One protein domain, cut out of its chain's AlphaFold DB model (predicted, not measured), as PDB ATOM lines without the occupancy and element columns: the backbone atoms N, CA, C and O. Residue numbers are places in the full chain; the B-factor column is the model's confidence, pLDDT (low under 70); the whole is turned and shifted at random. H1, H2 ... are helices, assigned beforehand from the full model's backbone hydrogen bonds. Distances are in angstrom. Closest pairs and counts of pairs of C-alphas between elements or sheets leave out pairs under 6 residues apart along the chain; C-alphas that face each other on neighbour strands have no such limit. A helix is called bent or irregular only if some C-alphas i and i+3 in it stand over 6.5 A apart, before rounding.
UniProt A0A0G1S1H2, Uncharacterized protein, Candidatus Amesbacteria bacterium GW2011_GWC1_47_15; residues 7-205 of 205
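AT A GLANCE: This is residues 7 to 205 of the 205 residues of an uncharacterized protein of Candidatus Amesbacteria bacterium GW2011_GWC1_47_15 (UniProt A0A0G1S1H2). What does the model look like? It is a rounded body of helices in two groups, H3 to H7 at one end and H1, H9 and H10 at the other, with H8 and H2 on opposite sides between them. H7 lies nearest the middle, and in the second group H10 crosses H1. What is it made of? The printed part has 199 residues with ten named helices, H1 to H10 in chain order, and no named strand; its class is all helix, mostly with crossed packing. It is compact, with a radius of gyration of the C-alphas of 16.1 A and spans of 45 by 37 by 32 A.

IN THESE COORDINATES: Where are the longest helices? H5, residues 77 to 91, measures 21.4 A from first to last C-alpha, H6, residues 103 to 117, 21.1 A, and H10, residues 189 to 203, 20.5 A. C-alpha 103 is at (14.553, 3.293, 53.920) and C-alpha 203 at (41.853, -5.594, 48.738). Where are the others? H1 is residues 7 to 19, beginning with C-alpha 7 at (42.359, -2.902, 59.897), H2 29 to 38, H3 45 to 57 and H4 66 to 74. H7 is residues 123 to 132, H8 151 to 163 and H9 168 to 179.

HOW THE PARTS SIT: What touches the hub, H6? H5 forms a hairpin with it, at a shallow tilt of 20 degrees, opposite ways, the closest C-alphas being Gly 83 and Leu 109, 4.8 A apart. H7 touches it at a steep tilt of 64 degrees, with C-alphas 113 and 125 4.8 A apart; H4 touches its residues 116 to 117 alone, with C-alphas 72 and 116 5.4 A apart. H8 only just touches its residue 103, with 3 pairs of C-alphas within 8 A, the closest those of Trp 103 and Lys 152, 7.0 A apart. What lies beyond? H3 and H4 form a hairpin, C-alphas 52 and 66 being closest at 6.0 A, and H2 only just touches H7, with 3 pairs within 8 A, C-alphas 35 and 131 being closest at 6.8 A. H10 touches H1, about perpendicular at 80 degrees, with C-alphas 200 and 12 3.7 A apart; H8, C-alphas 194 and 158 at 6.5 A; and H9, C-alphas 189 and 172 at 6.5 A. How do the helix backbones run? Every O i to N i+4 pair is within hydrogen-bond range in H1, H2, H4, H5, H7, H8, H9 and H10, against 6 of 9 in H3 and 8 of 11 in H6. H6 is irregular, C-alphas 105 and 108 being 7.1 A apart, and H3 only just so, C-alphas 49 and 52 being 7.0 A apart.

THE WHOLE: How far does it reach? The two C-alphas farthest apart, Leu 67 and Asn 166, are 45.9 A apart. Which links are long? Those from H5 to H6 and from H7 to H8, the latter being residues 133 to 150; the printed part has no cut. Where is confidence low? Residues 146 to 148 and 205 are under 70 in pLDDT, against a mean of 93.2 for the printed part.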
ATOM      1  N   ALA A   7      41.546  -2.208  60.895       96.75
ATOM      2  CA  ALA A   7      42.359  -2.902  59.897       96.75
ATOM      3  C   ALA A   7      41.818  -2.662  58.479       96.75
ATOM      4  O   ALA A   7      42.549  -2.177  57.618       96.75
ATOM      5  N   ASN A   8      40.517  -2.887  58.276       97.44
ATOM      6  CA  ASN A   8      39.854  -2.655  56.994       97.44
ATOM      7  C   ASN A   8      39.868  -1.172  56.602       97.44
ATOM      8  O   ASN A   8      40.074  -0.853  55.434       97.44
ATOM      9  N   LEU A   9      39.709  -0.250  57.562       98.06
ATOM     10  CA  LEU A   9      39.824   1.185  57.287       98.06
ATOM     11  C   LEU A   9      41.225   1.548  56.777       98.06
ATOM     12  O   LEU A   9      41.340   2.223  55.759       98.06
ATOM     13  N   ASN A  10      42.279   1.086  57.453       98.12
ATOM     14  CA  ASN A  10      43.659   1.362  57.045       98.12
ATOM     15  C   ASN A  10      43.982   0.753  55.675       98.12
ATOM     16  O   ASN A  10      44.603   1.414  54.845       98.12
ATOM     17  N   ALA A  11      43.523  -0.473  55.406       97.69
ATOM     18  CA  ALA A  11      43.685  -1.102  54.098       97.69
ATOM     19  C   ALA A  11      42.965  -0.322  52.987       97.69
ATOM     20  O   ALA A  11      43.544  -0.091  51.926       97.69
ATOM     21  N   GLY A  12      41.740   0.145  53.245       97.44
ATOM     22  CA  GLY A  12      40.987   0.980  52.312       97.44
ATOM     23  C   GLY A  12      41.630   2.341  52.060       97.44
ATOM     24  O   GLY A  12      41.684   2.789  50.919       97.44
ATOM     25  N   ILE A  13      42.155   2.982  53.109       97.88
ATOM     26  CA  ILE A  13      42.921   4.235  53.016       97.88
ATOM     27  C   ILE A  13      44.148   4.048  52.126       97.88
ATOM     28  O   ILE A  13      44.376   4.850  51.223       97.88
ATOM     29  N   ARG A  14      44.912   2.977  52.353       97.62
ATOM     30  CA  ARG A  14      46.091   2.649  51.552       97.62
ATOM     31  C   ARG A  14      45.720   2.443  50.085       97.62
ATOM     32  O   ARG A  14      46.261   3.132  49.229       97.62
ATOM     33  N   PHE A  15      44.728   1.593  49.811       96.69
ATOM     34  CA  PHE A  15      44.239   1.362  48.450       96.69
ATOM     35  C   PHE A  15      43.794   2.663  47.767       96.69
ATOM     36  O   PHE A  15      44.144   2.913  46.619       96.69
ATOM     37  N   TRP A  16      43.052   3.524  48.468       96.31
ATOM     38  CA  TRP A  16      42.614   4.813  47.929       96.31
ATOM     39  C   TRP A  16      43.797   5.690  47.500       96.31
ATOM     40  O   TRP A  16      43.775   6.289  46.427       96.31
ATOM     41  N   LEU A  17      44.829   5.779  48.341       96.25
ATOM     42  CA  LEU A  17      45.977   6.654  48.110       96.25
ATOM     43  C   LEU A  17      46.949   6.110  47.057       96.25
ATOM     44  O   LEU A  17      47.564   6.911  46.353       96.25
ATOM     45  N   GLU A  18      47.092   4.789  46.969       95.50
ATOM     46  CA  GLU A  18      48.079   4.119  46.114       95.50
ATOM     47  C   GLU A  18      47.480   3.714  44.760       95.50
ATOM     48  O   GLU A  18      48.030   4.058  43.715       95.50
ATOM     49  N   GLU A  19      46.302   3.086  44.757       94.31
ATOM     50  CA  GLU A  19      45.690   2.496  43.556       94.31
ATOM     51  C   GLU A  19      44.704   3.437  42.850       94.31
ATOM     52  O   GLU A  19      44.366   3.246  41.677       94.31
ATOM     53  N   LYS A  20      44.214   4.473  43.546       92.31
ATOM     54  CA  LYS A  20      43.232   5.438  43.015       92.31
ATOM     55  C   LYS A  20      43.706   6.895  43.115       92.31
ATOM     56  O   LYS A  20      42.963   7.754  43.593       92.31
ATOM     57  N   PRO A  21      44.877   7.255  42.552       87.31
ATOM     58  CA  PRO A  21      45.436   8.608  42.676       87.31
ATOM     59  C   PRO A  21      44.517   9.716  42.129       87.31
ATOM     60  O   PRO A  21      44.581  10.859  42.578       87.31
ATOM     61  N   ARG A  22      43.620   9.387  41.186       88.75
ATOM     62  CA  ARG A  22      42.641  10.328  40.609       88.75
ATOM     63  C   ARG A  22      41.431  10.610  41.505       88.75
ATOM     64  O   ARG A  22      40.699  11.547  41.218       88.75
ATOM     65  N   TRP A  23      41.206   9.832  42.565       89.62
ATOM     66  CA  TRP A  23      40.097  10.048  43.506       89.62
ATOM     67  C   TRP A  23      40.393  11.147  44.539       89.62
ATOM     68  O   TRP A  23      39.546  11.486  45.358       89.62
ATOM     69  N   GLY A  24      41.583  11.749  44.490       91.44
ATOM     70  CA  GLY A  24      41.969  12.833  45.386       91.44
ATOM     71  C   GLY A  24      42.440  12.323  46.746       91.44
ATOM     72  O   GLY A  24      41.849  11.437  47.359       91.44
ATOM     73  N   ARG A  25      43.537  12.901  47.239       95.12
ATOM     74  CA  ARG A  25      44.188  12.471  48.490       95.12
ATOM     75  C   ARG A  25      43.425  12.886  49.750       95.12
ATOM     76  O   ARG A  25      43.724  12.395  50.829       95.12
ATOM     77  N   ASP A  26      42.448  13.777  49.609       96.44
ATOM     78  CA  ASP A  26      41.629  14.314  50.697       96.44
ATOM     79  C   ASP A  26      40.318  13.537  50.900       96.44
ATOM     80  O   ASP A  26      39.410  14.022  51.577       96.44
ATOM     81  N   PHE A  27      40.196  12.352  50.289       97.00
ATOM     82  CA  PHE A  27      39.026  11.475  50.394       97.00
ATOM     83  C   PHE A  27      37.710  12.176  50.026       97.00
ATOM     84  O   PHE A  27      36.650  11.872  50.578       97.00
ATOM     85  N   HIS A  28      37.782  13.101  49.062       96.56
ATOM     86  CA  HIS A  28      36.689  13.954  48.603       96.56
ATOM     87  C   HIS A  28      36.268  15.067  49.583       96.56
ATOM     88  O   HIS A  28      35.199  15.645  49.399       96.56
ATOM     89  N   ASN A  29      37.067  15.437  50.590       97.75
ATOM     90  CA  ASN A  29      36.737  16.543  51.505       97.75
ATOM     91  C   ASN A  29      36.442  17.861  50.764       97.75
ATOM     92  O   ASN A  29      35.385  18.462  50.961       97.75
ATOM     93  N   SER A  30      37.322  18.280  49.852       96.62
ATOM     94  CA  SER A  30      37.143  19.498  49.049       96.62
ATOM     95  C   SER A  30      35.953  19.381  48.099       96.62
ATOM     96  O   SER A  30      35.219  20.344  47.883       96.62
ATOM     97  N   PHE A  31      35.709  18.178  47.577       96.44
ATOM     98  CA  PHE A  31      34.539  17.898  46.754       96.44
ATOM     99  C   PHE A  31      33.234  18.046  47.549       96.44
ATOM    100  O   PHE A  31      32.296  18.688  47.077       96.44
ATOM    101  N   TYR A  32      33.169  17.522  48.776       97.06
ATOM    102  CA  TYR A  32      31.999  17.684  49.639       97.06
ATOM    103  C   TYR A  32      31.775  19.141  50.042       97.06
ATOM    104  O   TYR A  32      30.626  19.585  50.039       97.06
ATOM    105  N   LYS A  33      32.850  19.904  50.280       96.62
ATOM    106  CA  LYS A  33      32.771  21.353  50.500       96.62
ATOM    107  C   LYS A  33      32.100  22.050  49.315       96.62
ATOM    108  O   LYS A  33      31.101  22.742  49.491       96.62
ATOM    109  N   HIS A  34      32.599  21.790  48.108       96.69
ATOM    110  CA  HIS A  34      32.063  22.361  46.876       96.69
ATOM    111  C   HIS A  34      30.592  21.979  46.644       96.69
ATOM    112  O   HIS A  34      29.762  22.818  46.294       96.69
ATOM    113  N   LEU A  35      30.229  20.717  46.893       96.06
ATOM    114  CA  LEU A  35      28.841  20.265  46.822       96.06
ATOM    115  C   LEU A  35      27.932  21.002  47.820       96.06
ATOM    116  O   LEU A  35      26.791  21.323  47.478       96.06
ATOM    117  N   GLY A  36      28.420  21.258  49.035       95.19
ATOM    118  CA  GLY A  36      27.725  22.057  50.044       95.19
ATOM    119  C   GLY A  36      27.482  23.492  49.576       95.19
ATOM    120  O   GLY A  36      26.350  23.967  49.646       95.19
ATOM    121  N   GLU A  37      28.501  24.144  49.014       95.88
ATOM    122  CA  GLU A  37      28.413  25.499  48.447       95.88
ATOM    123  C   GLU A  37      27.388  25.575  47.305       95.88
ATOM    124  O   GLU A  37      26.509  26.437  47.317       95.88
ATOM    125  N   LEU A  38      27.417  24.618  46.368       95.81
ATOM    126  CA  LEU A  38      26.441  24.545  45.274       95.81
ATOM    127  C   LEU A  38      24.996  24.374  45.775       95.81
ATOM    128  O   LEU A  38      24.061  24.805  45.101       95.81
ATOM    129  N   ARG A  39      24.795  23.730  46.934       94.38
ATOM    130  CA  ARG A  39      23.475  23.495  47.552       94.38
ATOM    131  C   ARG A  39      23.109  24.478  48.654       94.38
ATOM    132  O   ARG A  39      22.068  24.278  49.283       94.38
ATOM    133  N   ALA A  40      23.890  25.531  48.889       93.31
ATOM    134  CA  ALA A  40      23.621  26.483  49.969       93.31
ATOM    135  C   ALA A  40      22.198  27.077  49.890       93.31
ATOM    136  O   ALA A  40      21.550  27.277  50.913       93.31
ATOM    137  N   ASN A  41      21.679  27.248  48.668       92.88
ATOM    138  CA  ASN A  41      20.327  27.744  48.386       92.88
ATOM    139  C   ASN A  41      19.319  26.627  48.028       92.88
ATOM    140  O   ASN A  41      18.263  26.889  47.456       92.88
ATOM    141  N   GLY A  42      19.639  25.367  48.336       94.50
ATOM    142  CA  GLY A  42      18.854  24.185  47.975       94.50
ATOM    143  C   GLY A  42      19.163  23.628  46.579       94.50
ATOM    144  O   GLY A  42      20.142  24.002  45.934       94.50
ATOM    145  N   LEU A  43      18.320  22.700  46.111       97.06
ATOM    146  CA  LEU A  43      18.439  22.087  44.779       97.06
ATOM    147  C   LEU A  43      17.777  22.989  43.726       97.06
ATOM    148  O   LEU A  43      16.642  22.761  43.318       97.06
ATOM    149  N   THR A  44      18.468  24.063  43.349       96.88
ATOM    150  CA  THR A  44      17.986  25.072  42.389       96.88
ATOM    151  C   THR A  44      18.338  24.716  40.944       96.88
ATOM    152  O   THR A  44      19.100  23.785  40.679       96.88
ATOM    153  N   GLU A  45      17.822  25.479  39.975       96.81
ATOM    154  CA  GLU A  45      18.226  25.305  38.577       96.81
ATOM    155  C   GLU A  45      19.724  25.592  38.391       96.81
ATOM    156  O   GLU A  45      20.403  24.887  37.647       96.81
ATOM    157  N   GLN A  46      20.267  26.572  39.123       95.94
ATOM    158  CA  GLN A  46      21.697  26.868  39.102       95.94
ATOM    159  C   GLN A  46      22.528  25.696  39.637       95.94
ATOM    160  O   GLN A  46      23.549  25.358  39.044       95.94
ATOM    161  N   TRP A  47      22.063  25.032  40.702       97.44
ATOM    162  CA  TRP A  47      22.662  23.784  41.174       97.44
ATOM    163  C   TRP A  47      22.625  22.712  40.072       97.44
ATOM    164  O   TRP A  47      23.647  22.099  39.758       97.44
ATOM    165  N   TRP A  48      21.471  22.527  39.424       97.94
ATOM    166  CA  TRP A  48      21.307  21.510  38.384       97.94
ATOM    167  C   TRP A  48      22.112  21.782  37.107       97.94
ATOM    168  O   TRP A  48      22.483  20.837  36.421       97.94
ATOM    169  N   LYS A  49      22.443  23.035  36.781       96.50
ATOM    170  CA  LYS A  49      23.303  23.350  35.626       96.50
ATOM    171  C   LYS A  49      24.701  22.731  35.752       96.50
ATOM    172  O   LYS A  49      25.247  22.298  34.741       96.50
ATOM    173  N   THR A  50      25.235  22.635  36.971       96.94
ATOM    174  CA  THR A  50      26.601  22.148  37.244       96.94
ATOM    175  C   THR A  50      26.674  20.633  37.462       96.94
ATOM    176  O   THR A  50      27.638  19.973  37.079       96.94
ATOM    177  N   ILE A  51      25.650  20.042  38.075       97.44
ATOM    178  CA  ILE A  51      25.694  18.652  38.560       97.44
ATOM    179  C   ILE A  51      25.868  17.592  37.459       97.44
ATOM    180  O   ILE A  51      26.628  16.648  37.682       97.44
ATOM    181  N   PRO A  52      25.239  17.698  36.277       96.88
ATOM    182  CA  PRO A  52      25.447  16.751  35.186       96.88
ATOM    183  C   PRO A  52      26.891  16.690  34.682       96.88
ATOM    184  O   PRO A  52      27.319  15.619  34.257       96.88
ATOM    185  N   ASP A  53      27.653  17.789  34.754       97.00
ATOM    186  CA  ASP A  53      29.084  17.770  34.426       97.00
ATOM    187  C   ASP A  53      29.872  16.994  35.488       97.00
ATOM    188  O   ASP A  53      30.628  16.091  35.147       97.00
ATOM    189  N   ILE A  54      29.601  17.230  36.774       96.44
ATOM    190  CA  ILE A  54      30.225  16.464  37.867       96.44
ATOM    191  C   ILE A  54      29.883  14.966  37.757       96.44
ATOM    192  O   ILE A  54      30.749  14.102  37.900       96.44
ATOM    193  N   LEU A  55      28.623  14.626  37.471       95.88
ATOM    194  CA  LEU A  55      28.189  13.239  37.279       95.88
ATOM    195  C   LEU A  55      28.849  12.583  36.057       95.88
ATOM    196  O   LEU A  55      29.037  11.363  36.055       95.88
ATOM    197  N   TRP A  56      29.180  13.354  35.019       94.94
ATOM    198  CA  TRP A  56      29.928  12.865  33.861       94.94
ATOM    199  C   TRP A  56      31.366  12.505  34.229       94.94
ATOM    200  O   TRP A  56      31.801  11.407  33.878       94.94
ATOM    201  N   GLU A  57      32.058  13.359  34.988       93.06
ATOM    202  CA  GLU A  57      33.416  13.078  35.485       93.06
ATOM    203  C   GLU A  57      33.452  11.817  36.360       93.06
ATOM    204  O   GLU A  57      34.379  11.016  36.293       93.06
ATOM    205  N   TRP A  58      32.374  11.563  37.105       91.81
ATOM    206  CA  TRP A  58      32.192  10.338  37.889       91.81
ATOM    207  C   TRP A  58      31.697   9.136  37.072       91.81
ATOM    208  O   TRP A  58      31.319   8.107  37.646       91.81
ATOM    209  N   VAL A  59      31.630   9.250  35.741       91.56
ATOM    210  CA  VAL A  59      31.179   8.198  34.811       91.56
ATOM    211  C   VAL A  59      29.743   7.720  35.119       91.56
ATOM    212  O   VAL A  59      29.291   6.671  34.667       91.56
ATOM    213  N   ALA A  60      28.962   8.498  35.873       91.69
ATOM    214  CA  ALA A  60      27.654   8.084  36.381       91.69
ATOM    215  C   ALA A  60      26.578   8.073  35.288       91.69
ATOM    216  O   ALA A  60      25.592   7.331  35.377       91.69
ATOM    217  N   ILE A  61      26.741   8.904  34.256       93.31
ATOM    218  CA  ILE A  61      25.674   9.146  33.280       93.31
ATOM    219  C   ILE A  61      25.768   8.303  32.011       93.31
ATOM    220  O   ILE A  61      24.758   8.148  31.330       93.31
ATOM    221  N   ARG A  62      26.913   7.667  31.732       91.00
ATOM    222  CA  ARG A  62      27.084   6.820  30.540       91.00
ATOM    223  C   ARG A  62      26.056   5.673  30.500       91.00
ATOM    224  O   ARG A  62      25.713   5.146  31.563       91.00
ATOM    225  N   PRO A  63      25.543   5.280  29.322       93.50
ATOM    226  CA  PRO A  63      25.883   5.797  27.990       93.50
ATOM    227  C   PRO A  63      25.121   7.077  27.592       93.50
ATOM    228  O   PRO A  63      25.246   7.526  26.460       93.50
ATOM    229  N   MET A  64      24.332   7.675  28.492       95.81
ATOM    230  CA  MET A  64      23.529   8.860  28.174       95.81
ATOM    231  C   MET A  64      24.394  10.112  28.003       95.81
ATOM    232  O   MET A  64      25.457  10.248  28.615       95.81
ATOM    233  N   THR A  65      23.903  11.062  27.205       96.00
ATOM    234  CA  THR A  65      24.554  12.361  27.011       96.00
ATOM    235  C   THR A  65      24.300  13.300  28.192       96.00
ATOM    236  O   THR A  65      23.315  13.171  28.925       96.00
ATOM    237  N   LYS A  66      25.167  14.308  28.357       96.88
ATOM    238  CA  LYS A  66      24.951  15.383  29.340       96.88
ATOM    239  C   LYS A  66      23.649  16.145  29.086       96.88
ATOM    240  O   LYS A  66      22.963  16.481  30.045       96.88
ATOM    241  N   LEU A  67      23.298  16.379  27.818       96.81
ATOM    242  CA  LEU A  67      22.054  17.056  27.439       96.81
ATOM    243  C   LEU A  67      20.824  16.262  27.895       96.81
ATOM    244  O   LEU A  67      19.984  16.810  28.601       96.81
ATOM    245  N   PHE A  68      20.793  14.956  27.609       97.44
ATOM    246  CA  PHE A  68      19.705  14.068  28.027       97.44
ATOM    247  C   PHE A  68      19.477  14.103  29.545       97.44
ATOM    248  O   PHE A  68      18.343  14.204  30.014       97.44
ATOM    249  N   ILE A  69      20.557  14.046  30.335       98.12
ATOM    250  CA  ILE A  69      20.453  14.129  31.796       98.12
ATOM    251  C   ILE A  69      20.005  15.519  32.247       98.12
ATOM    252  O   ILE A  69      19.154  15.609  33.128       98.12
ATOM    253  N   ARG A  70      20.544  16.593  31.654       97.75
ATOM    254  CA  ARG A  70      20.164  17.974  31.985       97.75
ATOM    255  C   ARG A  70      18.666  18.196  31.807       97.75
ATOM    256  O   ARG A  70      18.037  18.673  32.746       97.75
ATOM    257  N   GLU A  71      18.107  17.813  30.663       97.44
ATOM    258  CA  GLU A  71      16.681  17.977  30.356       97.44
ATOM    259  C   GLU A  71      15.811  17.173  31.322       97.44
ATOM    260  O   GLU A  71      15.023  17.743  32.072       97.44
ATOM    261  N   ARG A  72      16.043  15.860  31.429       97.75
ATOM    262  CA  ARG A  72      15.216  15.000  32.289       97.75
ATOM    263  C   ARG A  72      15.322  15.332  33.768       97.75
ATOM    264  O   ARG A  72      14.371  15.119  34.515       97.75
ATOM    265  N   GLY A  73      16.481  15.792  34.227       97.25
ATOM    266  CA  GLY A  73      16.623  16.211  35.613       97.25
ATOM    267  C   GLY A  73      16.024  17.581  35.893       97.25
ATOM    268  O   GLY A  73      15.553  17.784  37.009       97.25
ATOM    269  N   ARG A  74      15.944  18.478  34.898       97.44
ATOM    270  CA  ARG A  74      15.198  19.739  35.020       97.44
ATOM    271  C   ARG A  74      13.722  19.446  35.292       97.44
ATOM    272  O   ARG A  74      13.179  19.982  36.253       97.44
ATOM    273  N   ASP A  75      13.129  18.511  34.550       97.12
ATOM    274  CA  ASP A  75      11.727  18.093  34.720       97.12
ATOM    275  C   ASP A  75      11.437  17.437  36.082       97.12
ATOM    276  O   ASP A  75      10.284  17.306  36.489       97.12
ATOM    277  N   ARG A  76      12.480  16.988  36.790       97.62
ATOM    278  CA  ARG A  76      12.391  16.311  38.096       97.62
ATOM    279  C   ARG A  76      12.983  17.127  39.238       97.62
ATOM    280  O   ARG A  76      13.076  16.632  40.361       97.62
ATOM    281  N   LEU A  77      13.401  18.363  38.979       97.56
ATOM    282  CA  LEU A  77      14.133  19.165  39.951       97.56
ATOM    283  C   LEU A  77      13.270  19.527  41.168       97.56
ATOM    284  O   LEU A  77      13.756  19.476  42.297       97.56
ATOM    285  N   SER A  78      11.986  19.828  40.955       97.75
ATOM    286  CA  SER A  78      11.016  20.068  42.032       97.75
ATOM    287  C   SER A  78      10.844  18.842  42.935       97.75
ATOM    288  O   SER A  78      10.845  18.971  44.162       97.75
ATOM    289  N   ASP A  79      10.765  17.650  42.340       97.94
ATOM    290  CA  ASP A  79      10.643  16.379  43.056       97.94
ATOM    291  C   ASP A  79      11.913  16.085  43.875       97.94
ATOM    292  O   ASP A  79      11.832  15.729  45.054       97.94
ATOM    293  N   LEU A  80      13.100  16.302  43.288       97.94
ATOM    294  CA  LEU A  80      14.382  16.182  43.993       97.94
ATOM    295  C   LEU A  80      14.452  17.152  45.178       97.94
ATOM    296  O   LEU A  80      14.817  16.756  46.288       97.94
ATOM    297  N   ALA A  81      14.103  18.422  44.956       97.25
ATOM    298  CA  ALA A  81      14.123  19.454  45.988       97.25
ATOM    299  C   ALA A  81      13.165  19.118  47.138       97.25
ATOM    300  O   ALA A  81      13.511  19.310  48.305       97.25
ATOM    301  N   THR A  82      11.990  18.573  46.819       96.25
ATOM    302  CA  THR A  82      11.003  18.115  47.803       96.25
ATOM    303  C   THR A  82      11.555  16.963  48.637       96.25
ATOM    304  O   THR A  82      11.560  17.056  49.865       96.25
ATOM    305  N   GLY A  83      12.103  15.925  47.996       95.94
ATOM    306  CA  GLY A  83      12.724  14.801  48.700       95.94
ATOM    307  C   GLY A  83      13.876  15.245  49.606       95.94
ATOM    308  O   GLY A  83      13.964  14.827  50.758       95.94
ATOM    309  N   TYR A  84      14.724  16.167  49.143       95.81
ATOM    310  CA  TYR A  84      15.818  16.700  49.959       95.81
ATOM    311  C   TYR A  84      15.325  17.495  51.178       95.81
ATOM    312  O   TYR A  84      15.814  17.285  52.289       95.81
ATOM    313  N   LYS A  85      14.317  18.363  51.013       94.12
ATOM    314  CA  LYS A  85      13.711  19.107  52.132       94.12
ATOM    315  C   LYS A  85      13.094  18.173  53.176       94.12
ATOM    316  O   LYS A  85      13.249  18.417  54.372       94.12
ATOM    317  N   GLN A  86      12.447  17.091  52.745       93.25
ATOM    318  CA  GLN A  86      11.904  16.079  53.654       93.25
ATOM    319  C   GLN A  86      13.011  15.415  54.486       93.25
ATOM    320  O   GLN A  86      12.869  15.309  55.705       93.25
ATOM    321  N   LEU A  87      14.147  15.059  53.872       93.19
ATOM    322  CA  LEU A  87      15.297  14.500  54.595       93.19
ATOM    323  C   LEU A  87      15.848  15.453  55.660       93.19
ATOM    324  O   LEU A  87      16.119  15.027  56.787       93.19
ATOM    325  N   LEU A  88      15.987  16.738  55.323       91.88
ATOM    326  CA  LEU A  88      16.435  17.765  56.268       91.88
ATOM    327  C   LEU A  88      15.470  17.890  57.452       91.88
ATOM    328  O   LEU A  88      15.898  17.867  58.608       91.88
ATOM    329  N   SER A  89      14.165  17.940  57.169       91.31
ATOM    330  CA  SER A  89      13.127  18.023  58.198       91.31
ATOM    331  C   SER A  89      13.149  16.819  59.142       91.31
ATOM    332  O   SER A  89      12.980  16.992  60.348       91.31
ATOM    333  N   LYS A  90      13.370  15.607  58.621       90.62
ATOM    334  CA  LYS A  90      13.431  14.376  59.423       90.62
ATOM    335  C   LYS A  90      14.647  14.343  60.346       90.62
ATOM    336  O   LYS A  90      14.522  13.949  61.500       90.62
ATOM    337  N   CYS A  91      15.806  14.787  59.861       86.31
ATOM    338  CA  CYS A  91      17.037  14.782  60.653       86.31
ATOM    339  C   CYS A  91      17.122  15.931  61.670       86.31
ATOM    340  O   CYS A  91      18.003  15.889  62.526       86.31
ATOM    341  N   LYS A  92      16.262  16.960  61.566       83.62
ATOM    342  CA  LYS A  92      16.357  18.217  62.342       83.62
ATOM    343  C   LYS A  92      17.773  18.812  62.319       83.62
ATOM    344  O   LYS A  92      18.258  19.348  63.312       83.62
ATOM    345  N   ALA A  93      18.455  18.681  61.186       75.31
ATOM    346  CA  ALA A  93      19.860  19.028  61.034       75.31
ATOM    347  C   ALA A  93      20.085  19.787  59.727       75.31
ATOM    348  O   ALA A  93      19.349  19.607  58.758       75.31
ATOM    349  N   LYS A  94      21.146  20.604  59.691       75.88
ATOM    350  CA  LYS A  94      21.587  21.290  58.465       75.88
ATOM    351  C   LYS A  94      22.046  20.303  57.387       75.88
ATOM    352  O   LYS A  94      21.929  20.606  56.206       75.88
ATOM    353  N   THR A  95      22.529  19.127  57.793       77.56
ATOM    354  CA  THR A  95      22.901  18.028  56.899       77.56
ATOM    355  C   THR A  95      22.326  16.700  57.394       77.56
ATOM    356  O   THR A  95      22.403  16.397  58.590       77.56
ATOM    357  N   PRO A  96      21.712  15.898  56.508       77.94
ATOM    358  CA  PRO A  96      21.057  14.665  56.917       77.94
ATOM    359  C   PRO A  96      22.080  13.534  57.114       77.94
ATOM    360  O   PRO A  96      23.109  13.476  56.435       77.94
ATOM    361  N   LYS A  97      21.794  12.616  58.044       82.56
ATOM    362  CA  LYS A  97      22.657  11.470  58.381       82.56
ATOM    363  C   LYS A  97      21.856  10.171  58.311       82.56
ATOM    364  O   LYS A  97      20.778  10.086  58.894       82.56
ATOM    365  N   ASN A  98      22.395   9.148  57.647       79.69
ATOM    366  CA  ASN A  98      21.717   7.860  57.425       79.69
ATOM    367  C   ASN A  98      21.230   7.169  58.714       79.69
ATOM    368  O   ASN A  98      20.213   6.481  58.702       79.69
ATOM    369  N   ILE A  99      21.942   7.351  59.829       80.81
ATOM    370  CA  ILE A  99      21.677   6.661  61.095       80.81
ATOM    371  C   ILE A  99      20.279   6.957  61.662       80.81
ATOM    372  O   ILE A  99      19.693   6.093  62.310       80.81
ATOM    373  N   LEU A 100      19.728   8.139  61.365       82.94
ATOM    374  CA  LEU A 100      18.434   8.610  61.869       82.94
ATOM    375  C   LEU A 100      17.247   8.229  60.975       82.94
ATOM    376  O   LEU A 100      16.104   8.456  61.353       82.94
ATOM    377  N   LEU A 101      17.511   7.687  59.788       92.06
ATOM    378  CA  LEU A 101      16.513   7.523  58.734       92.06
ATOM    379  C   LEU A 101      16.158   6.053  58.541       92.06
ATOM    380  O   LEU A 101      16.995   5.173  58.757       92.06
ATOM    381  N   LYS A 102      14.934   5.765  58.114       94.94
ATOM    382  CA  LYS A 102      14.549   4.462  57.561       94.94
ATOM    383  C   LYS A 102      14.632   4.504  56.034       94.94
ATOM    384  O   LYS A 102      14.808   5.573  55.450       94.94
ATOM    385  N   TRP A 103      14.530   3.344  55.386       95.44
ATOM    386  CA  TRP A 103      14.553   3.293  53.920       95.44
ATOM    387  C   TRP A 103      13.415   4.134  53.327       95.44
ATOM    388  O   TRP A 103      13.620   4.891  52.388       95.44
ATOM    389  N   GLU A 104      12.243   4.070  53.947       95.75
ATOM    390  CA  GLU A 104      11.029   4.770  53.532       95.75
ATOM    391  C   GLU A 104      11.205   6.298  53.563       95.75
ATOM    392  O   GLU A 104      10.583   7.008  52.779       95.75
ATOM    393  N   ASP A 105      12.096   6.820  54.419       95.25
ATOM    394  CA  ASP A 105      12.407   8.252  54.459       95.25
ATOM    395  C   ASP A 105      13.299   8.691  53.277       95.25
ATOM    396  O   ASP A 105      13.286   9.862  52.901       95.25
ATOM    397  N   VAL A 106      14.090   7.780  52.691       95.81
ATOM    398  CA  VAL A 106      15.059   8.080  51.614       95.81
ATOM    399  C   VAL A 106      14.609   7.600  50.231       95.81
ATOM    400  O   VAL A 106      15.117   8.080  49.213       95.81
ATOM    401  N   GLU A 107      13.649   6.677  50.184       95.81
ATOM    402  CA  GLU A 107      13.183   5.998  48.974       95.81
ATOM    403  C   GLU A 107      12.628   6.964  47.928       95.81
ATOM    404  O   GLU A 107      12.893   6.787  46.736       95.81
ATOM    405  N   LEU A 108      11.905   8.006  48.353       94.44
ATOM    406  CA  LEU A 108      11.349   8.998  47.434       94.44
ATOM    407  C   LEU A 108      12.459   9.661  46.614       94.44
ATOM    408  O   LEU A 108      12.411   9.654  45.384       94.44
ATOM    409  N   LEU A 109      13.486  10.187  47.290       96.81
ATOM    410  CA  LEU A 109      14.590  10.877  46.625       96.81
ATOM    411  C   LEU A 109      15.347   9.930  45.685       96.81
ATOM    412  O   LEU A 109      15.668  10.303  44.555       96.81
ATOM    413  N   PHE A 110      15.573   8.689  46.120       97.00
ATOM    414  CA  PHE A 110      16.227   7.673  45.300       97.00
ATOM    415  C   PHE A 110      15.403   7.299  44.058       97.00
ATOM    416  O   PHE A 110      15.939   7.190  42.953       97.00
ATOM    417  N   THR A 111      14.087   7.158  44.211       96.56
ATOM    418  CA  THR A 111      13.157   6.828  43.122       96.56
ATOM    419  C   THR A 111      13.106   7.939  42.078       96.56
ATOM    420  O   THR A 111      13.145   7.661  40.877       96.56
ATOM    421  N   VAL A 112      13.066   9.199  42.514       97.62
ATOM    422  CA  VAL A 112      13.130  10.362  41.618       97.62
ATOM    423  C   VAL A 112      14.457  10.368  40.858       97.62
ATOM    424  O   VAL A 112      14.453  10.462  39.629       97.62
ATOM    425  N   ALA A 113      15.582  10.174  41.551       97.69
ATOM    426  CA  ALA A 113      16.897  10.099  40.920       97.69
ATOM    427  C   ALA A 113      16.972   8.972  39.872       97.69
ATOM    428  O   ALA A 113      17.438   9.194  38.754       97.69
ATOM    429  N   LYS A 114      16.443   7.777  40.167       96.12
ATOM    430  CA  LYS A 114      16.414   6.650  39.215       96.12
ATOM    431  C   LYS A 114      15.655   6.995  37.924       96.12
ATOM    432  O   LYS A 114      16.116   6.653  36.832       96.12
ATOM    433  N   LYS A 115      14.534   7.723  38.021       97.00
ATOM    434  CA  LYS A 115      13.702   8.125  36.867       97.00
ATOM    435  C   LYS A 115      14.398   9.096  35.903       97.00
ATOM    436  O   LYS A 115      14.038   9.122  34.723       97.00
ATOM    437  N   ILE A 116      15.395   9.857  36.366       97.62
ATOM    438  CA  ILE A 116      16.136  10.808  35.521       97.62
ATOM    439  C   ILE A 116      16.905  10.064  34.432       97.62
ATOM    440  O   ILE A 116      16.723  10.367  33.259       97.62
ATOM    441  N   LYS A 117      17.706   9.052  34.790       95.69
ATOM    442  CA  LYS A 117      18.439   8.250  33.795       95.69
ATOM    443  C   LYS A 117      17.572   7.165  33.150       95.69
ATOM    444  O   LYS A 117      17.834   6.788  32.015       95.69
ATOM    445  N   GLY A 118      16.548   6.674  33.855       93.06
ATOM    446  CA  GLY A 118      15.594   5.702  33.311       93.06
ATOM    447  C   GLY A 118      16.175   4.300  33.099       93.06
ATOM    448  O   GLY A 118      15.706   3.572  32.235       93.06
ATOM    449  N   VAL A 119      17.199   3.918  33.869       89.75
ATOM    450  CA  VAL A 119      17.853   2.599  33.787       89.75
ATOM    451  C   VAL A 119      17.650   1.797  35.071       89.75
ATOM    452  O   VAL A 119      17.400   2.366  36.136       89.75
ATOM    453  N   GLN A 120      17.781   0.468  34.989       88.31
ATOM    454  CA  GLN A 120      17.630  -0.399  36.164       88.31
ATOM    455  C   GLN A 120      18.798  -0.300  37.145       88.31
ATOM    456  O   GLN A 120      18.571  -0.351  38.353       88.31
ATOM    457  N   SER A 121      20.021  -0.114  36.634       89.88
ATOM    458  CA  SER A 121      21.226  -0.002  37.460       89.88
ATOM    459  C   SER A 121      21.101   1.126  38.497       89.88
ATOM    460  O   SER A 121      20.778   2.263  38.129       89.88
ATOM    461  N   PRO A 122      21.407   0.861  39.781       92.50
ATOM    462  CA  PRO A 122      21.303   1.864  40.836       92.50
ATOM    463  C   PRO A 122      22.451   2.878  40.839       92.50
ATOM    464  O   PRO A 122      22.378   3.862  41.568       92.50
ATOM    465  N   VAL A 123      23.506   2.670  40.042       92.00
ATOM    466  CA  VAL A 123      24.747   3.463  40.102       92.00
ATOM    467  C   VAL A 123      24.474   4.956  39.935       92.00
ATOM    468  O   VAL A 123      24.904   5.752  40.768       92.00
ATOM    469  N   PHE A 124      23.700   5.348  38.918       94.81
ATOM    470  CA  PHE A 124      23.375   6.761  38.694       94.81
ATOM    471  C   PHE A 124      22.622   7.371  39.879       94.81
ATOM    472  O   PHE A 124      23.022   8.417  40.387       94.81
ATOM    473  N   ALA A 125      21.555   6.705  40.329       96.00
ATOM    474  CA  ALA A 125      20.734   7.194  41.429       96.00
ATOM    475  C   ALA A 125      21.551   7.286  42.725       96.00
ATOM    476  O   ALA A 125      21.482   8.298  43.411       96.00
ATOM    477  N   SER A 126      22.407   6.296  43.005       95.31
ATOM    478  CA  SER A 126      23.293   6.315  44.171       95.31
ATOM    479  C   SER A 126      24.254   7.500  44.154       95.31
ATOM    480  O   SER A 126      24.386   8.176  45.167       95.31
ATOM    481  N   LYS A 127      24.872   7.811  43.005       95.62
ATOM    482  CA  LYS A 127      25.831   8.917  42.878       95.62
ATOM    483  C   LYS A 127      25.133  10.270  42.968       95.62
ATOM    484  O   LYS A 127      25.580  11.129  43.718       95.62
ATOM    485  N   LEU A 128      23.999  10.444  42.287       97.75
ATOM    486  CA  LEU A 128      23.208  11.672  42.388       97.75
ATOM    487  C   LEU A 128      22.694  11.900  43.819       97.75
ATOM    488  O   LEU A 128      22.856  12.991  44.364       97.75
ATOM    489  N   CYS A 129      22.123  10.880  44.462       97.88
ATOM    490  CA  CYS A 129      21.665  10.989  45.845       97.88
ATOM    491  C   CYS A 129      22.828  11.199  46.824       97.88
ATOM    492  O   CYS A 129      22.687  11.995  47.751       97.88
ATOM    493  N   HIS A 130      23.986  10.572  46.599       97.31
ATOM    494  CA  HIS A 130      25.203  10.845  47.363       97.31
ATOM    495  C   HIS A 130      25.653  12.290  47.193       97.31
ATOM    496  O   HIS A 130      26.009  12.926  48.176       97.31
ATOM    497  N   PHE A 131      25.580  12.854  45.986       96.75
ATOM    498  CA  PHE A 131      25.911  14.260  45.795       96.75
ATOM    499  C   PHE A 131      24.956  15.151  46.576       96.75
ATOM    500  O   PHE A 131      25.433  16.080  47.206       96.75
ATOM    501  N   ILE A 132      23.651  14.858  46.588       97.00
ATOM    502  CA  ILE A 132      22.634  15.629  47.323       97.00
ATOM    503  C   ILE A 132      22.814  15.518  48.847       97.00
ATOM    504  O   ILE A 132      22.756  16.527  49.551       97.00
ATOM    505  N   ALA A 133      23.028  14.308  49.362       96.50
ATOM    506  CA  ALA A 133      23.098  14.012  50.789       96.50
ATOM    507  C   ALA A 133      24.189  12.958  51.084       96.50
ATOM    508  O   ALA A 133      23.873  11.787  51.336       96.50
ATOM    509  N   PRO A 134      25.478  13.361  51.101       96.25
ATOM    510  CA  PRO A 134      26.602  12.425  51.191       96.25
ATOM    511  C   PRO A 134      26.584  11.543  52.445       96.25
ATOM    512  O   PRO A 134      26.936  10.366  52.386       96.25
ATOM    513  N   GLY A 135      26.127  12.090  53.576       95.06
ATOM    514  CA  GLY A 135      26.000  11.368  54.846       95.06
ATOM    515  C   GLY A 135      24.808  10.405  54.920       95.06
ATOM    516  O   GLY A 135      24.668   9.692  55.915       95.06
ATOM    517  N   VAL A 136      23.940  10.383  53.903       96.06
ATOM    518  CA  VAL A 136      22.748   9.523  53.840       96.06
ATOM    519  C   VAL A 136      22.930   8.372  52.866       96.06
ATOM    520  O   VAL A 136      22.550   7.251  53.187       96.06
ATOM    521  N   PHE A 137      23.487   8.641  51.689       96.44
ATOM    522  CA  PHE A 137      23.525   7.687  50.583       96.44
ATOM    523  C   PHE A 137      24.949   7.177  50.372       96.44
ATOM    524  O   PHE A 137      25.773   7.924  49.850       96.44
ATOM    525  N   PRO A 138      25.279   5.931  50.747       94.62
ATOM    526  CA  PRO A 138      26.529   5.307  50.333       94.62
ATOM    527  C   PRO A 138      26.592   5.209  48.804       94.62
ATOM    528  O   PRO A 138      25.588   4.895  48.151       94.62
ATOM    529  N   VAL A 139      27.764   5.473  48.231       90.44
ATOM    530  CA  VAL A 139      28.001   5.291  46.794       90.44
ATOM    531  C   VAL A 139      28.078   3.796  46.494       90.44
ATOM    532  O   VAL A 139      28.680   3.041  47.259       90.44
ATOM    533  N   ILE A 140      27.465   3.363  45.389       85.62
ATOM    534  CA  ILE A 140      27.826   2.089  44.763       85.62
ATOM    535  C   ILE A 140      28.937   2.371  43.762       85.62
ATOM    536  O   ILE A 140      28.733   3.105  42.790       85.62
ATOM    537  N   ASP A 141      30.085   1.744  43.990       79.94
ATOM    538  CA  ASP A 141      31.178   1.697  43.034       79.94
ATOM    539  C   ASP A 141      31.344   0.260  42.531       79.94
ATOM    540  O   ASP A 141      31.802  -0.617  43.260       79.94
ATOM    541  N   GLN A 142      30.930   0.002  41.287       79.81
ATOM    542  CA  GLN A 142      31.030  -1.340  40.707       79.81
ATOM    543  C   GLN A 142      32.478  -1.799  40.520       79.81
ATOM    544  O   GLN A 142      32.718  -3.002  40.539       79.81
ATOM    545  N   GLU A 143      33.420  -0.869  40.350       76.88
ATOM    546  CA  GLU A 143      34.825  -1.173  40.087       76.88
ATOM    547  C   GLU A 143      35.494  -1.778  41.322       76.88
ATOM    548  O   GLU A 143      36.250  -2.737  41.201       76.88
ATOM    549  N   VAL A 144      35.180  -1.260  42.515       75.56
ATOM    550  CA  VAL A 144      35.862  -1.666  43.757       75.56
ATOM    551  C   VAL A 144      34.942  -2.438  44.708       75.56
ATOM    552  O   VAL A 144      35.334  -3.450  45.292       75.56
ATOM    553  N   LEU A 145      33.677  -2.028  44.826       76.00
ATOM    554  CA  LEU A 145      32.675  -2.641  45.709       76.00
ATOM    555  C   LEU A 145      31.746  -3.626  44.990       76.00
ATOM    556  O   LEU A 145      30.945  -4.303  45.639       76.00
ATOM    557  N   GLY A 146      31.901  -3.812  43.676       65.88
ATOM    558  CA  GLY A 146      31.056  -4.708  42.890       65.88
ATOM    559  C   GLY A 146      29.618  -4.194  42.765       65.88
ATOM    560  O   GLY A 146      29.239  -3.152  43.302       65.88
ATOM    561  N   GLY A 147      28.794  -4.904  41.998       63.03
ATOM    562  CA  GLY A 147      27.395  -4.533  41.798       63.03
ATOM    563  C   GLY A 147      26.472  -5.127  42.860       63.03
ATOM    564  O   GLY A 147      26.468  -6.337  43.054       63.03
ATOM    565  N   SER A 148      25.625  -4.295  43.473       67.44
ATOM    566  CA  SER A 148      24.328  -4.751  43.987       67.44
ATOM    567  C   SER A 148      23.245  -4.309  43.009       67.44
ATOM    568  O   SER A 148      23.168  -3.126  42.670       67.44
ATOM    569  N   ASN A 149      22.395  -5.237  42.569       71.75
ATOM    570  CA  ASN A 149      21.211  -4.890  41.777       71.75
ATOM    571  C   ASN A 149      20.114  -4.243  42.642       71.75
ATOM    572  O   ASN A 149      19.228  -3.581  42.102       71.75
ATOM    573  N   ASN A 150      20.197  -4.376  43.972       89.00
ATOM    574  CA  ASN A 150      19.255  -3.791  44.916       89.00
ATOM    575  C   ASN A 150      19.943  -2.753  45.819       89.00
ATOM    576  O   ASN A 150      20.693  -3.081  46.743       89.00
ATOM    577  N   TYR A 151      19.676  -1.472  45.554       93.50
ATOM    578  CA  TYR A 151      20.238  -0.385  46.356       93.50
ATOM    579  C   TYR A 151      19.675  -0.338  47.780       93.50
ATOM    580  O   TYR A 151      20.399   0.070  48.682       93.50
ATOM    581  N   LYS A 152      18.423  -0.767  48.000       94.94
ATOM    582  CA  LYS A 152      17.818  -0.801  49.340       94.94
ATOM    583  C   LYS A 152      18.636  -1.691  50.265       94.94
ATOM    584  O   LYS A 152      19.057  -1.238  51.327       94.94
ATOM    585  N   ASP A 153      18.922  -2.908  49.816       93.25
ATOM    586  CA  ASP A 153      19.678  -3.888  50.597       93.25
ATOM    587  C   ASP A 153      21.100  -3.386  50.862       93.25
ATOM    588  O   ASP A 153      21.586  -3.462  51.985       93.25
ATOM    589  N   TYR A 154      21.747  -2.781  49.857       93.50
ATOM    590  CA  TYR A 154      23.069  -2.177  50.027       93.50
ATOM    591  C   TYR A 154      23.058  -1.025  51.042       93.50
ATOM    592  O   TYR A 154      23.904  -0.964  51.933       93.50
ATOM    593  N   TRP A 155      22.076  -0.128  50.950       95.38
ATOM    594  CA  TRP A 155      21.918   0.985  51.879       95.38
ATOM    595  C   TRP A 155      21.690   0.494  53.317       95.38
ATOM    596  O   TRP A 155      22.334   0.986  54.248       95.38
ATOM    597  N   GLN A 156      20.819  -0.506  53.497       94.88
ATOM    598  CA  GLN A 156      20.538  -1.128  54.793       94.88
ATOM    599  C   GLN A 156      21.771  -1.845  55.352       94.88
ATOM    600  O   GLN A 156      22.082  -1.678  56.530       94.88
ATOM    601  N   HIS A 157      22.508  -2.563  54.503       93.19
ATOM    602  CA  HIS A 157      23.764  -3.224  54.854       93.19
ATOM    603  C   HIS A 157      24.806  -2.225  55.362       93.19
ATOM    604  O   HIS A 157      25.317  -2.372  56.469       93.19
ATOM    605  N   CYS A 158      25.064  -1.141  54.623       94.31
ATOM    606  CA  CYS A 158      25.987  -0.095  55.068       94.31
ATOM    607  C   CYS A 158      25.554   0.547  56.394       94.31
ATOM    608  O   CYS A 158      26.393   0.837  57.248       94.31
ATOM    609  N   LYS A 159      24.248   0.778  56.581       94.56
ATOM    610  CA  LYS A 159      23.718   1.323  57.835       94.56
ATOM    611  C   LYS A 159      23.958   0.366  59.008       94.56
ATOM    612  O   LYS A 159      24.415   0.820  60.056       94.56
ATOM    613  N   MET A 160      23.675  -0.920  58.821       94.88
ATOM    614  CA  MET A 160      23.871  -1.969  59.824       94.88
ATOM    615  C   MET A 160      25.345  -2.087  60.219       94.88
ATOM    616  O   MET A 160      25.674  -1.986  61.399       94.88
ATOM    617  N   LEU A 161      26.240  -2.161  59.230       95.12
ATOM    618  CA  LEU A 161      27.681  -2.217  59.462       95.12
ATOM    619  C   LEU A 161      28.189  -1.053  60.314       95.12
ATOM    620  O   LEU A 161      28.990  -1.254  61.221       95.12
ATOM    621  N   TRP A 162      27.715   0.167  60.051       95.69
ATOM    622  CA  TRP A 162      28.079   1.320  60.870       95.69
ATOM    623  C   TRP A 162      27.491   1.249  62.285       95.69
ATOM    624  O   TRP A 162      28.140   1.654  63.252       95.69
ATOM    625  N   GLN A 163      26.261   0.752  62.434       94.31
ATOM    626  CA  GLN A 163      25.614   0.603  63.738       94.31
ATOM    627  C   GLN A 163      26.409  -0.324  64.662       94.31
ATOM    628  O   GLN A 163      26.620   0.048  65.814       94.31
ATOM    629  N   GLU A 164      26.940  -1.422  64.129       94.25
ATOM    630  CA  GLU A 164      27.739  -2.426  64.850       94.25
ATOM    631  C   GLU A 164      29.118  -1.936  65.327       94.25
ATOM    632  O   GLU A 164      29.778  -2.606  66.121       94.25
ATOM    633  N   VAL A 165      29.591  -0.775  64.863       95.06
ATOM    634  CA  VAL A 165      30.892  -0.232  65.283       95.06
ATOM    635  C   VAL A 165      30.827   0.270  66.725       95.06
ATOM    636  O   VAL A 165      30.145   1.257  67.005       95.06
ATOM    637  N   ASN A 166      31.624  -0.315  67.618       91.75
ATOM    638  CA  ASN A 166      31.728   0.148  69.007       91.75
ATOM    639  C   ASN A 166      32.544   1.451  69.137       91.75
ATOM    640  O   ASN A 166      32.119   2.390  69.802       91.75
ATOM    641  N   ASP A 167      33.690   1.547  68.455       94.12
ATOM    642  CA  ASP A 167      34.636   2.672  68.566       94.12
ATOM    643  C   ASP A 167      34.602   3.583  67.321       94.12
ATOM    644  O   ASP A 167      35.562   3.686  66.552       94.12
ATOM    645  N   LYS A 168      33.454   4.238  67.092       95.44
ATOM    646  CA  LYS A 168      33.249   5.149  65.946       95.44
ATOM    647  C   LYS A 168      34.225   6.331  65.969       95.44
ATOM    648  O   LYS A 168      34.744   6.720  64.923       95.44
ATOM    649  N   ASN A 169      34.518   6.861  67.159       97.12
ATOM    650  CA  ASN A 169      35.403   8.012  67.342       97.12
ATOM    651  C   ASN A 169      36.839   7.710  66.904       97.12
ATOM    652  O   ASN A 169      37.450   8.544  66.235       97.12
ATOM    653  N   SER A 170      37.380   6.525  67.211       97.75
ATOM    654  CA  SER A 170      38.719   6.182  66.733       97.75
ATOM    655  C   SER A 170      38.776   6.048  65.215       97.75
ATOM    656  O   SER A 170      39.779   6.460  64.639       97.75
ATOM    657  N   LEU A 171      37.747   5.497  64.562       98.31
ATOM    658  CA  LEU A 171      37.715   5.413  63.094       98.31
ATOM    659  C   LEU A 171      37.641   6.806  62.458       98.31
ATOM    660  O   LEU A 171      38.371   7.095  61.512       98.31
ATOM    661  N   MET A 172      36.808   7.688  63.016       97.81
ATOM    662  CA  MET A 172      36.721   9.085  62.584       97.81
ATOM    663  C   MET A 172      38.055   9.810  62.752       97.81
ATOM    664  O   MET A 172      38.472  10.495  61.826       97.81
ATOM    665  N   LYS A 173      38.754   9.604  63.876       98.19
ATOM    666  CA  LYS A 173      40.073  10.198  64.134       98.19
ATOM    667  C   LYS A 173      41.140   9.711  63.151       98.19
ATOM    668  O   LYS A 173      41.948  10.509  62.692       98.19
ATOM    669  N   ILE A 174      41.145   8.417  62.816       98.44
ATOM    670  CA  ILE A 174      42.060   7.867  61.802       98.44
ATOM    671  C   ILE A 174      41.839   8.586  60.470       98.44
ATOM    672  O   ILE A 174      42.782   9.134  59.897       98.44
ATOM    673  N   LEU A 175      40.589   8.644  60.002       98.44
ATOM    674  CA  LEU A 175      40.285   9.263  58.716       98.44
ATOM    675  C   LEU A 175      40.534  10.778  58.730       98.44
ATOM    676  O   LEU A 175      41.137  11.293  57.794       98.44
ATOM    677  N   SER A 176      40.147  11.492  59.792       98.12
ATOM    678  CA  SER A 176      40.367  12.939  59.904       98.12
ATOM    679  C   SER A 176      41.850  13.293  59.878       98.12
ATOM    680  O   SER A 176      42.249  14.209  59.168       98.12
ATOM    681  N   ASN A 177      42.679  12.535  60.599       97.69
ATOM    682  CA  ASN A 177      44.126  12.735  60.606       97.69
ATOM    683  C   ASN A 177      44.745  12.450  59.233       97.69
ATOM    684  O   ASN A 177      45.708  13.108  58.856       97.69
ATOM    685  N   THR A 178      44.186  11.489  58.492       97.69
ATOM    686  CA  THR A 178      44.655  11.139  57.143       97.69
ATOM    687  C   THR A 178      44.281  12.213  56.118       97.69
ATOM    688  O   THR A 178      45.091  12.533  55.254       97.69
ATOM    689  N   ILE A 179      43.082  12.800  56.219       97.44
ATOM    690  CA  ILE A 179      42.671  13.943  55.385       97.44
ATOM    691  C   ILE A 179      43.538  15.173  55.699       97.44
ATOM    692  O   ILE A 179      43.905  15.921  54.795       97.44
ATOM    693  N   GLY A 180      43.880  15.367  56.975       95.06
ATOM    694  CA  GLY A 180      44.686  16.482  57.459       95.06
ATOM    695  C   GLY A 180      43.844  17.635  58.007       95.06
ATOM    696  O   GLY A 180      42.697  17.468  58.428       95.06
ATOM    697  N   ASN A 181      44.434  18.828  58.042       89.50
ATOM    698  CA  ASN A 181      43.768  20.017  58.571       89.50
ATOM    699  C   ASN A 181      42.637  20.487  57.638       89.50
ATOM    700  O   ASN A 181      42.762  20.427  56.418       89.50
ATOM    701  N   GLY A 182      41.550  21.016  58.211       91.31
ATOM    702  CA  GLY A 182      40.460  21.621  57.433       91.31
ATOM    703  C   GLY A 182      39.394  20.644  56.929       91.31
ATOM    704  O   GLY A 182      38.745  20.913  55.914       91.31
ATOM    705  N   VAL A 183      39.182  19.521  57.624       96.94
ATOM    706  CA  VAL A 183      38.012  18.670  57.363       96.94
ATOM    707  C   VAL A 183      36.737  19.480  57.597       96.94
ATOM    708  O   VAL A 183      36.577  20.103  58.650       96.94
ATOM    709  N   ILE A 184      35.830  19.486  56.619       95.94
ATOM    710  CA  ILE A 184      34.567  20.217  56.745       95.94
ATOM    711  C   ILE A 184      33.709  19.635  57.874       95.94
ATOM    712  O   ILE A 184      33.727  18.433  58.147       95.94
ATOM    713  N   SER A 185      32.940  20.491  58.545       92.31
ATOM    714  CA  SER A 185      32.163  20.102  59.731       92.31
ATOM    715  C   SER A 185      31.072  19.067  59.437       92.31
ATOM    716  O   SER A 185      30.673  18.310  60.323       92.31
ATOM    717  N   ASP A 186      30.604  19.006  58.195       91.50
ATOM    718  CA  ASP A 186      29.579  18.095  57.701       91.50
ATOM    719  C   ASP A 186      30.139  16.927  56.876       91.50
ATOM    720  O   ASP A 186      29.385  16.253  56.168       91.50
ATOM    721  N   TYR A 187      31.441  16.644  56.997       96.94
ATOM    722  CA  TYR A 187      32.086  15.553  56.278       96.94
ATOM    723  C   TYR A 187      31.360  14.216  56.531       96.94
ATOM    724  O   TYR A 187      31.055  13.878  57.686       96.94
ATOM    725  N   PRO A 188      31.069  13.417  55.486       96.38
ATOM    726  CA  PRO A 188      30.200  12.251  55.596       96.38
ATOM    727  C   PRO A 188      30.948  11.018  56.120       96.38
ATOM    728  O   PRO A 188      31.028   9.986  55.455       96.38
ATOM    729  N   TYR A 189      31.473  11.106  57.345       96.81
ATOM    730  CA  TYR A 189      32.263  10.046  57.977       96.81
ATOM    731  C   TYR A 189      31.586   8.681  57.912       96.81
ATOM    732  O   TYR A 189      32.235   7.704  57.561       96.81
ATOM    733  N   THR A 190      30.286   8.604  58.204       94.88
ATOM    734  CA  THR A 190      29.566   7.328  58.220       94.88
ATOM    735  C   THR A 190      29.658   6.591  56.886       94.88
ATOM    736  O   THR A 190      30.030   5.419  56.851       94.88
ATOM    737  N   THR A 191      29.315   7.256  55.781       96.19
ATOM    738  CA  THR A 191      29.305   6.613  54.463       96.19
ATOM    739  C   THR A 191      30.726   6.405  53.955       96.19
ATOM    740  O   THR A 191      31.016   5.327  53.446       96.19
ATOM    741  N   LYS A 192      31.635   7.362  54.188       97.25
ATOM    742  CA  LYS A 192      33.031   7.264  53.746       97.25
ATOM    743  C   LYS A 192      33.831   6.188  54.481       97.25
ATOM    744  O   LYS A 192      34.538   5.422  53.841       97.25
ATOM    745  N   ILE A 193      33.730   6.096  55.807       97.75
ATOM    746  CA  ILE A 193      34.426   5.053  56.582       97.75
ATOM    747  C   ILE A 193      33.892   3.675  56.199       97.75
ATOM    748  O   ILE A 193      34.679   2.745  56.034       97.75
ATOM    749  N   THR A 194      32.572   3.543  56.037       96.25
ATOM    750  CA  THR A 194      31.961   2.275  55.618       96.25
ATOM    751  C   THR A 194      32.458   1.864  54.232       96.25
ATOM    752  O   THR A 194      32.878   0.725  54.059       96.25
ATOM    753  N   GLU A 195      32.484   2.792  53.271       95.94
ATOM    754  CA  GLU A 195      33.052   2.582  51.933       95.94
ATOM    755  C   GLU A 195      34.514   2.127  52.009       95.94
ATOM    756  O   GLU A 195      34.842   1.062  51.492       95.94
ATOM    757  N   LEU A 196      35.377   2.870  52.709       97.12
ATOM    758  CA  LEU A 196      36.797   2.533  52.835       97.12
ATOM    759  C   LEU A 196      37.008   1.161  53.483       97.12
ATOM    760  O   LEU A 196      37.846   0.398  53.020       97.12
ATOM    761  N   CYS A 197      36.229   0.803  54.504       96.75
ATOM    762  CA  CYS A 197      36.336  -0.524  55.109       96.75
ATOM    763  C   CYS A 197      35.929  -1.641  54.140       96.75
ATOM    764  O   CYS A 197      36.591  -2.674  54.098       96.75
ATOM    765  N   LEU A 198      34.870  -1.444  53.350       95.06
ATOM    766  CA  LEU A 198      34.444  -2.425  52.347       95.06
ATOM    767  C   LEU A 198      35.459  -2.562  51.203       95.06
ATOM    768  O   LEU A 198      35.650  -3.663  50.691       95.06
ATOM    769  N   ILE A 199      36.119  -1.464  50.820       95.00
ATOM    770  CA  ILE A 199      37.257  -1.488  49.893       95.00
ATOM    771  C   ILE A 199      38.392  -2.307  50.511       95.00
ATOM    772  O   ILE A 199      38.842  -3.275  49.907       95.00
ATOM    773  N   GLY A 200      38.815  -1.953  51.727       95.81
ATOM    774  CA  GLY A 200      39.938  -2.592  52.405       95.81
ATOM    775  C   GLY A 200      39.739  -4.086  52.621       95.81
ATOM    776  O   GLY A 200      40.661  -4.858  52.402       95.81
ATOM    777  N   GLU A 201      38.534  -4.520  52.979       94.00
ATOM    778  CA  GLU A 201      38.208  -5.944  53.111       94.00
ATOM    779  C   GLU A 201      38.425  -6.722  51.807       94.00
ATOM    780  O   GLU A 201      38.883  -7.859  51.840       94.00
ATOM    781  N   ARG A 202      38.113  -6.119  50.658       91.31
ATOM    782  CA  ARG A 202      38.263  -6.764  49.347       91.31
ATOM    783  C   ARG A 202      39.689  -6.776  48.833       91.31
ATOM    784  O   ARG A 202      40.028  -7.645  48.042       91.31
ATOM    785  N   THR A 203      40.488  -5.797  49.236       87.81
ATOM    786  CA  THR A 203      41.853  -5.594  48.738       87.81
ATOM    787  C   THR A 203      42.917  -6.111  49.704       87.81
ATOM    788  O   THR A 203      44.100  -6.045  49.396       87.81
ATOM    789  N   SER A 204      42.509  -6.619  50.874       77.75
ATOM    790  CA  SER A 204      43.394  -7.261  51.861       77.75
ATOM    791  C   SER A 204      43.519  -8.777  51.677       77.75
ATOM    792  O   SER A 204      44.056  -9.438  52.566       77.75
ATOM    793  N   VAL A 205      42.995  -9.319  50.573       54.12
ATOM    794  CA  VAL A 205      43.110 -10.735  50.190       54.12
ATOM    795  C   VAL A 205      44.252 -10.904  49.202       54.12
ATOM    796  O   VAL A 205      44.313 -10.088  48.256       54.12
TER     797      VAL A 205